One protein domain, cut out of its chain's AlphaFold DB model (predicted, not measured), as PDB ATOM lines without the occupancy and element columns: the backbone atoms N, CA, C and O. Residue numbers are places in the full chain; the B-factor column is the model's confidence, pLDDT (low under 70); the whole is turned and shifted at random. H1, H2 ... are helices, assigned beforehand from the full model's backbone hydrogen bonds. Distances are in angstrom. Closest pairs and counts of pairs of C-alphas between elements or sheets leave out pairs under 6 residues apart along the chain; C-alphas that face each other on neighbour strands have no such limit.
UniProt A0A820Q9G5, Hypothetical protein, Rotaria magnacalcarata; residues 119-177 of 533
ATOM      1  N   SER A 119      20.855 -55.536  15.120       59.22
ATOM      2  CA  SER A 119      19.588 -55.733  14.393       59.22
ATOM      3  C   SER A 119      18.350 -55.860  15.294       59.22
ATOM      4  O   SER A 119      17.228 -55.624  14.859       59.22
ATOM      5  N   SER A 120      18.535 -56.228  16.564       62.91
ATOM      6  CA  SER A 120      17.463 -56.268  17.561       62.91
ATOM      7  C   SER A 120      17.397 -54.973  18.391       62.91
ATOM      8  O   SER A 120      16.362 -54.674  18.975       62.91
ATOM      9  N   ILE A 121      18.443 -54.137  18.369       66.75
ATOM     10  CA  ILE A 121      18.390 -52.752  18.873       66.75
ATOM     11  C   ILE A 121      17.596 -51.866  17.909       66.75
ATOM     12  O   ILE A 121      16.762 -51.092  18.366       66.75
ATOM     13  N   GLU A 122      17.773 -52.029  16.594       72.00
ATOM     14  CA  GLU A 122      16.921 -51.388  15.577       72.00
ATOM     15  C   GLU A 122      15.446 -51.755  15.813       72.00
ATOM     16  O   GLU A 122      14.612 -50.872  16.011       72.00
ATOM     17  N   ARG A 123      15.151 -53.052  15.971       73.00
ATOM     18  CA  ARG A 123      13.813 -53.541  16.339       73.00
ATOM     19  C   ARG A 123      13.309 -53.017  17.691       73.00
ATOM     20  O   ARG A 123      12.119 -52.755  17.833       73.00
ATOM     21  N   GLN A 124      14.164 -52.854  18.703       69.88
ATOM     22  CA  GLN A 124      13.748 -52.253  19.980       69.88
ATOM     23  C   GLN A 124      13.520 -50.743  19.882       69.88
ATOM     24  O   GLN A 124      12.680 -50.225  20.613       69.88
ATOM     25  N   MET A 125      14.189 -50.038  18.968       73.81
ATOM     26  CA  MET A 125      13.844 -48.655  18.641       73.81
ATOM     27  C   MET A 125      12.489 -48.584  17.931       73.81
ATOM     28  O   MET A 125      11.679 -47.744  18.307       73.81
ATOM     29  N   GLU A 126      12.194 -49.489  16.993       77.38
ATOM     30  CA  GLU A 126      10.870 -49.602  16.354       77.38
ATOM     31  C   GLU A 126       9.759 -49.871  17.385       77.38
ATOM     32  O   GLU A 126       8.804 -49.101  17.457       77.38
ATOM     33  N   LEU A 127       9.927 -50.878  18.251       70.44
ATOM     34  CA  LEU A 127       8.984 -51.204  19.336       70.44
ATOM     35  C   LEU A 127       8.840 -50.063  20.363       70.44
ATOM     36  O   LEU A 127       7.769 -49.859  20.934       70.44
ATOM     37  N   PHE A 128       9.907 -49.298  20.619       75.75
ATOM     38  CA  PHE A 128       9.846 -48.114  21.479       75.75
ATOM     39  C   PHE A 128       9.112 -46.950  20.800       75.75
ATOM     40  O   PHE A 128       8.387 -46.215  21.471       75.75
ATOM     41  N   GLU A 129       9.250 -46.796  19.481       76.38
ATOM     42  CA  GLU A 129       8.453 -45.845  18.711       76.38
ATOM     43  C   GLU A 129       6.972 -46.232  18.646       76.38
ATOM     44  O   GLU A 129       6.134 -45.342  18.733       76.38
ATOM     45  N   GLU A 130       6.656 -47.516  18.481       72.56
ATOM     46  CA  GLU A 130       5.297 -48.083  18.487       72.56
ATOM     47  C   GLU A 130       4.627 -47.859  19.853       72.56
ATOM     48  O   GLU A 130       3.589 -47.206  19.939       72.56
ATOM     49  N   TYR A 131       5.311 -48.207  20.950       69.50
ATOM     50  CA  TYR A 131       4.876 -47.882  22.316       69.50
ATOM     51  C   TYR A 131       4.659 -46.371  22.551       69.50
ATOM     52  O   TYR A 131       3.774 -45.979  23.308       69.50
ATOM     53  N   ILE A 132       5.455 -45.503  21.912       70.62
ATOM     54  CA  ILE A 132       5.290 -44.039  21.980       70.62
ATOM     55  C   ILE A 132       4.184 -43.512  21.046       70.62
ATOM     56  O   ILE A 132       3.826 -42.338  21.166       70.62
ATOM     57  N   LYS A 133       3.620 -44.332  20.151       68.69
ATOM     58  CA  LYS A 133       2.528 -43.962  19.232       68.69
ATOM     59  C   LYS A 133       1.160 -44.444  19.716       68.69
ATOM     60  O   LYS A 133       0.233 -43.636  19.683       68.69
ATOM     61  N   ASP A 134       1.064 -45.691  20.176       57.97
ATOM     62  CA  ASP A 134      -0.208 -46.428  20.290       57.97
ATOM     63  C   ASP A 134      -0.963 -46.243  21.620       57.97
ATOM     64  O   ASP A 134      -2.183 -46.378  21.665       57.97
ATOM     65  N   ASP A 135      -0.259 -45.940  22.711       54.72
ATOM     66  CA  ASP A 135      -0.858 -45.666  24.026       54.72
ATOM     67  C   ASP A 135      -1.454 -44.240  24.054       54.72
ATOM     68  O   ASP A 135      -0.876 -43.329  23.470       54.72
ATOM     69  N   GLU A 136      -2.532 -43.962  24.796       53.38
ATOM     70  CA  GLU A 136      -2.965 -42.574  25.063       53.38
ATOM     71  C   GLU A 136      -1.867 -41.758  25.782       53.38
ATOM     72  O   GLU A 136      -1.795 -40.533  25.660       53.38
ATOM     73  N   SER A 137      -0.924 -42.429  26.458       53.59
ATOM     74  CA  SER A 137       0.336 -41.830  26.930       53.59
ATOM     75  C   SER A 137       1.187 -41.192  25.822       53.59
ATOM     76  O   SER A 137       2.033 -40.358  26.144       53.59
ATOM     77  N   SER A 138       0.995 -41.561  24.552       58.69
ATOM     78  CA  SER A 138       1.686 -41.050  23.358       58.69
ATOM     79  C   SER A 138       1.737 -39.526  23.336       58.69
ATOM     80  O   SER A 138       2.818 -38.932  23.407       58.69
ATOM     81  N   CYS A 139       0.572 -38.871  23.339       59.91
ATOM     82  CA  CYS A 139       0.486 -37.415  23.249       59.91
ATOM     83  C   CYS A 139       1.107 -36.732  24.478       59.91
ATOM     84  O   CYS A 139       1.788 -35.714  24.343       59.91
ATOM     85  N   TYR A 140       0.952 -37.326  25.664       65.56
ATOM     86  CA  TYR A 140       1.510 -36.830  26.919       65.56
ATOM     87  C   TYR A 140       3.045 -36.927  26.954       65.56
ATOM     88  O   TYR A 140       3.719 -35.946  27.274       65.56
ATOM     89  N   VAL A 141       3.621 -38.078  26.586       68.06
ATOM     90  CA  VAL A 141       5.079 -38.275  26.550       68.06
ATOM     91  C   VAL A 141       5.699 -37.398  25.469       68.06
ATOM     92  O   VAL A 141       6.687 -36.726  25.747       68.06
ATOM     93  N   GLN A 142       5.107 -37.328  24.275       68.12
ATOM     94  CA  GLN A 142       5.611 -36.481  23.188       68.12
ATOM     95  C   GLN A 142       5.510 -34.976  23.508       68.12
ATOM     96  O   GLN A 142       6.385 -34.213  23.098       68.12
ATOM     97  N   SER A 143       4.502 -34.546  24.279       69.88
ATOM     98  CA  SER A 143       4.354 -33.145  24.717       69.88
ATOM     99  C   SER A 143       5.358 -32.729  25.799       69.88
ATOM    100  O   SER A 143       5.704 -31.552  25.880       69.88
ATOM    101  N   ASN A 144       5.827 -33.670  26.627       72.44
ATOM    102  CA  ASN A 144       6.700 -33.387  27.775       72.44
ATOM    103  C   ASN A 144       8.163 -33.833  27.583       72.44
ATOM    104  O   ASN A 144       9.054 -33.302  28.242       72.44
ATOM    105  N   ILE A 145       8.442 -34.778  26.678       77.62
ATOM    106  CA  ILE A 145       9.787 -35.287  26.378       77.62
ATOM    107  C   ILE A 145       9.983 -35.395  24.861       77.62
ATOM    108  O   ILE A 145       9.439 -36.281  24.198       77.62
ATOM    109  N   ASN A 146      10.893 -34.587  24.306       85.62
ATOM    110  CA  ASN A 146      11.454 -34.875  22.984       85.62
ATOM    111  C   ASN A 146      12.460 -36.033  23.105       85.62
ATOM    112  O   ASN A 146      13.668 -35.828  23.252       85.62
ATOM    113  N   TRP A 147      11.941 -37.262  23.082       84.50
ATOM    114  CA  TRP A 147      12.717 -38.470  23.371       84.50
ATOM    115  C   TRP A 147      13.877 -38.684  22.392       84.50
ATOM    116  O   TRP A 147      14.910 -39.199  22.805       84.50
ATOM    117  N   ARG A 148      13.761 -38.240  21.131       85.69
ATOM    118  CA  ARG A 148      14.845 -38.340  20.136       85.69
ATOM    119  C   ARG A 148      16.022 -37.429  20.482       85.69
ATOM    120  O   ARG A 148      17.165 -37.875  20.447       85.69
ATOM    121  N   VAL A 149      15.754 -36.182  20.880       88.12
ATOM    122  CA  VAL A 149      16.795 -35.251  21.351       88.12
ATOM    123  C   VAL A 149      17.399 -35.729  22.675       88.12
ATOM    124  O   VAL A 149      18.615 -35.673  22.850       88.12
ATOM    125  N   MET A 150      16.574 -36.251  23.588       89.81
ATOM    126  CA  MET A 150      17.056 -36.831  24.845       89.81
ATOM    127  C   MET A 150      17.959 -38.049  24.590       89.81
ATOM    128  O   MET A 150      19.053 -38.105  25.145       89.81
ATOM    129  N   LEU A 151      17.563 -38.968  23.701       89.19
ATOM    130  CA  LEU A 151      18.356 -40.130  23.287       89.19
ATOM    131  C   LEU A 151      19.719 -39.713  22.722       89.19
ATOM    132  O   LEU A 151      20.742 -40.213  23.180       89.19
ATOM    133  N   GLN A 152      19.743 -38.757  21.787       90.12
ATOM    134  CA  GLN A 152      20.980 -38.229  21.200       90.12
ATOM    135  C   GLN A 152      21.928 -37.664  22.269       90.12
ATOM    136  O   GLN A 152      23.109 -38.011  22.290       90.12
ATOM    137  N   CYS A 153      21.419 -36.856  23.205       92.12
ATOM    138  CA  CYS A 153      22.242 -36.341  24.298       92.12
ATOM    139  C   CYS A 153      22.715 -37.445  25.260       92.12
ATOM    140  O   CYS A 153      23.856 -37.397  25.704       92.12
ATOM    141  N   LEU A 154      21.896 -38.455  25.574       93.62
ATOM    142  CA  LEU A 154      22.312 -39.573  26.434       93.62
ATOM    143  C   LEU A 154      23.403 -40.434  25.764       93.62
ATOM    144  O   LEU A 154      24.385 -40.790  26.419       93.62
ATOM    145  N   GLN A 155      23.299 -40.689  24.453       91.88
ATOM    146  CA  GLN A 155      24.356 -41.330  23.656       91.88
ATOM    147  C   GLN A 155      25.660 -40.512  23.684       91.88
ATOM    148  O   GLN A 155      26.743 -41.064  23.892       91.88
ATOM    149  N   GLU A 156      25.564 -39.189  23.532       92.88
ATOM    150  CA  GLU A 156      26.702 -38.267  23.616       92.88
ATOM    151  C   GLU A 156      27.343 -38.265  25.016       92.88
ATOM    152  O   GLU A 156      28.570 -38.288  25.139       92.88
ATOM    153  N   TYR A 157      26.532 -38.288  26.079       94.38
ATOM    154  CA  TYR A 157      27.000 -38.334  27.468       94.38
ATOM    155  C   TYR A 157      27.760 -39.636  27.755       94.38
ATOM    156  O   TYR A 157      28.849 -39.592  28.334       94.38
ATOM    157  N   ARG A 158      27.243 -40.781  27.286       93.06
ATOM    158  CA  ARG A 158      27.928 -42.080  27.364       93.06
ATOM    159  C   ARG A 158      29.258 -42.063  26.614       93.06
ATOM    160  O   ARG A 158      30.283 -42.440  27.180       93.06
ATOM    161  N   LYS A 159      29.261 -41.577  25.367       92.00
ATOM    162  CA  LYS A 159      30.472 -41.440  24.544       92.00
ATOM    163  C   LYS A 159      31.536 -40.600  25.263       92.00
ATOM    164  O   LYS A 159      32.652 -41.079  25.455       92.00
ATOM    165  N   LYS A 160      31.168 -39.411  25.754       92.69
ATOM    166  CA  LYS A 160      32.069 -38.521  26.505       92.69
ATOM    167  C   LYS A 160      32.597 -39.173  27.792       92.69
ATOM    168  O   LYS A 160      33.772 -39.001  28.111       92.69
ATOM    169  N   ALA A 161      31.785 -39.956  28.506       92.44
ATOM    170  CA  ALA A 161      32.232 -40.696  29.692       92.44
ATOM    171  C   ALA A 161      33.246 -41.811  29.359       92.44
ATOM    172  O   ALA A 161      34.178 -42.036  30.135       92.44
ATOM    173  N   ILE A 162      33.110 -42.477  28.208       90.81
ATOM    174  CA  ILE A 162      34.071 -43.481  27.719       90.81
ATOM    175  C   ILE A 162      35.385 -42.800  27.297       90.81
ATOM    176  O   ILE A 162      36.450 -43.168  27.789       90.81
ATOM    177  N   GLU A 163      35.326 -41.745  26.480       93.31
ATOM    178  CA  GLU A 163      36.502 -40.970  26.029       93.31
ATOM    179  C   GLU A 163      37.295 -40.367  27.207       93.31
ATOM    180  O   GLU A 163      38.533 -40.346  27.218       93.31
ATOM    181  N   GLN A 164      36.589 -39.922  28.250       92.25
ATOM    182  CA  GLN A 164      37.198 -39.409  29.478       92.25
ATOM    183  C   GLN A 164      37.645 -40.506  30.461       92.25
ATOM    184  O   GLN A 164      38.289 -40.174  31.462       92.25
ATOM    185  N   ASN A 165      37.440 -41.790  30.145       91.38
ATOM    186  CA  ASN A 165      37.729 -42.952  30.998       91.38
ATOM    187  C   ASN A 165      37.031 -42.887  32.374       91.38
ATOM    188  O   ASN A 165      37.574 -43.318  33.388       91.38
ATOM    189  N   GLN A 166      35.835 -42.297  32.401       89.56
ATOM    190  CA  GLN A 166      34.980 -42.114  33.579       89.56
ATOM    191  C   GLN A 166      33.842 -43.140  33.650       89.56
ATOM    192  O   GLN A 166      33.282 -43.336  34.722       89.56
ATOM    193  N   TYR A 167      33.502 -43.790  32.532       89.62
ATOM    194  CA  TYR A 167      32.362 -44.706  32.425       89.62
ATOM    195  C   TYR A 167      32.393 -45.857  33.456       89.62
ATOM    196  O   TYR A 167      31.371 -46.170  34.053       89.62
ATOM    197  N   GLU A 168      33.566 -46.435  33.735       86.81
ATOM    198  CA  GLU A 168      33.733 -47.468  34.777       86.81
ATOM    199  C   GLU A 168      33.903 -46.895  36.200       86.81
ATOM    200  O   GLU A 168      33.885 -47.639  37.178       86.81
ATOM    201  N   GLN A 169      34.105 -45.579  36.331       89.38
ATOM    202  CA  GLN A 169      34.437 -44.904  37.594       89.38
ATOM    203  C   GLN A 169      33.238 -44.197  38.240       89.38
ATOM    204  O   GLN A 169      33.295 -43.862  39.424       89.38
ATOM    205  N   LEU A 170      32.176 -43.935  37.472       93.06
ATOM    206  CA  LEU A 170      31.005 -43.174  37.900       93.06
ATOM    207  C   LEU A 170      29.722 -44.018  37.823       93.06
ATOM    208  O   LEU A 170      29.567 -44.830  36.910       93.06
ATOM    209  N   PRO A 171      28.758 -43.809  38.737       94.94
ATOM    210  CA  PRO A 171      27.428 -44.380  38.588       94.94
ATOM    211  C   PRO A 171      26.687 -43.738  37.407       94.94
ATOM    212  O   PRO A 171      26.918 -42.576  37.051       94.94
ATOM    213  N   TRP A 172      25.713 -44.462  36.858       95.31
ATOM    214  CA  TRP A 172      24.810 -43.980  35.810       95.31
ATOM    215  C   TRP A 172      24.119 -42.657  36.187       95.31
ATOM    216  O   TRP A 172      23.861 -41.836  35.313       95.31
ATOM    217  N   THR A 173      23.903 -42.394  37.481       95.25
ATOM    218  CA  THR A 173      23.327 -41.135  37.988       95.25
ATOM    219  C   THR A 173      24.178 -39.891  37.732       95.25
ATOM    220  O   THR A 173      23.611 -38.806  37.661       95.25
ATOM    221  N   GLU A 174      25.502 -40.021  37.575       94.38
ATOM    222  CA  GLU A 174      26.384 -38.900  37.202       94.38
ATOM    223  C   GLU A 174      26.740 -38.908  35.707       94.38
ATOM    224  O   GLU A 174      26.875 -37.845  35.102       94.38
ATOM    225  N   ILE A 175      26.825 -40.087  35.072       94.94
ATOM    226  CA  ILE A 175      27.032 -40.201  33.615       94.94
ATOM    227  C   ILE A 175      25.855 -39.554  32.864       94.94
ATOM    228  O   ILE A 175      26.060 -38.673  32.018       94.94
ATOM    229  N   TYR A 176      24.630 -39.931  33.242       95.62
ATOM    230  CA  TYR A 176      23.370 -39.494  32.637       95.62
ATOM    231  C   TYR A 176      22.696 -38.330  33.378       95.62
ATOM    232  O   TYR A 176      21.515 -38.051  33.167       95.62
ATOM    233  N   ARG A 177      23.446 -37.614  34.226       93.75
ATOM    234  CA  ARG A 177      22.987 -36.366  34.848       93.75
ATOM    235  C   ARG A 177      22.639 -35.338  33.757       93.75
ATOM    236  O   ARG A 177      23.431 -35.168  32.825       93.75
TER     237      ARG A 177
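Overview. This is residues 119 to 177 of the 533 residues of the protein "Hypothetical protein" of Rotaria magnacalcarata (UniProt A0A820Q9G5). The model is an open, loose V of two long helices, H1 and H3, that do not pack on each other, with the short helix H2 at the joint between them. At the far end of H3 the printed part folds back through residues 164 to 171, and the small helix H4 sits over a part of H3, while residues 119 to 128 of H1 stick out alone. The printed part has 59 residues with four named helices, in the order H1, H2, H3, H4, and no named strand; the class is all helix. The whole is loose, with a radius of gyration of the C-alphas of 14.3 A, and the C-alphas span 40 by 28 by 16 A.

Along the chain. Find C-alpha 119 at (19.588, -55.733, 14.393); from there H1 runs through residues 119 to 134, 22.7 A from first to last C-alpha, and x falls until C-alpha 134 at (-0.208, -46.428, 20.290). After a tight link of 2 residues comes H2, residues 137 to 144. A second tight link of 2 residues leads to H3, residues 147 to 163, the longest helix, which covers 24.1 A while x rises to C-alpha 163 at (36.502, -40.970, 26.029). A short link of 8 residues then leads to H4, residues 172 to 175.

Arrangement. Start at the joint, where H1 and H2 touch only at the corner by their link, with residues 131 to 133 of H1 alone. Their closest C-alphas, those of Ile 132 and Ser 138, are 4.9 A apart, and their lines stand about perpendicular, at 86 degrees. Go on to H3, and you find that H2 and H3 meet only through their link. At the other end, H3 and H4 only just touch, with 3 pairs of C-alphas within 8 A and with residues 157 to 161 of H3 alone; the closest C-alphas are those of Tyr 157 and Ile 175, at 6.4 A. H1 is apart from H3 and from H4, and H2 is apart from H4. In H1, H2 and H3 every O i to N i+4 pair is within hydrogen-bond range; H4 is too short for such a pair, and its one O i to N i+3 pair is within range.

Size, cuts and confidence. Look from Glu 136 to Asn 165 for the two C-alphas farthest apart, 41.1 A. The printed part has no cut, and no link is long. The mean pLDDT of the printed part is 80.5; in the B-factor column it is under 70 at residues 119 to 121, 124, 131 and 133 to 143.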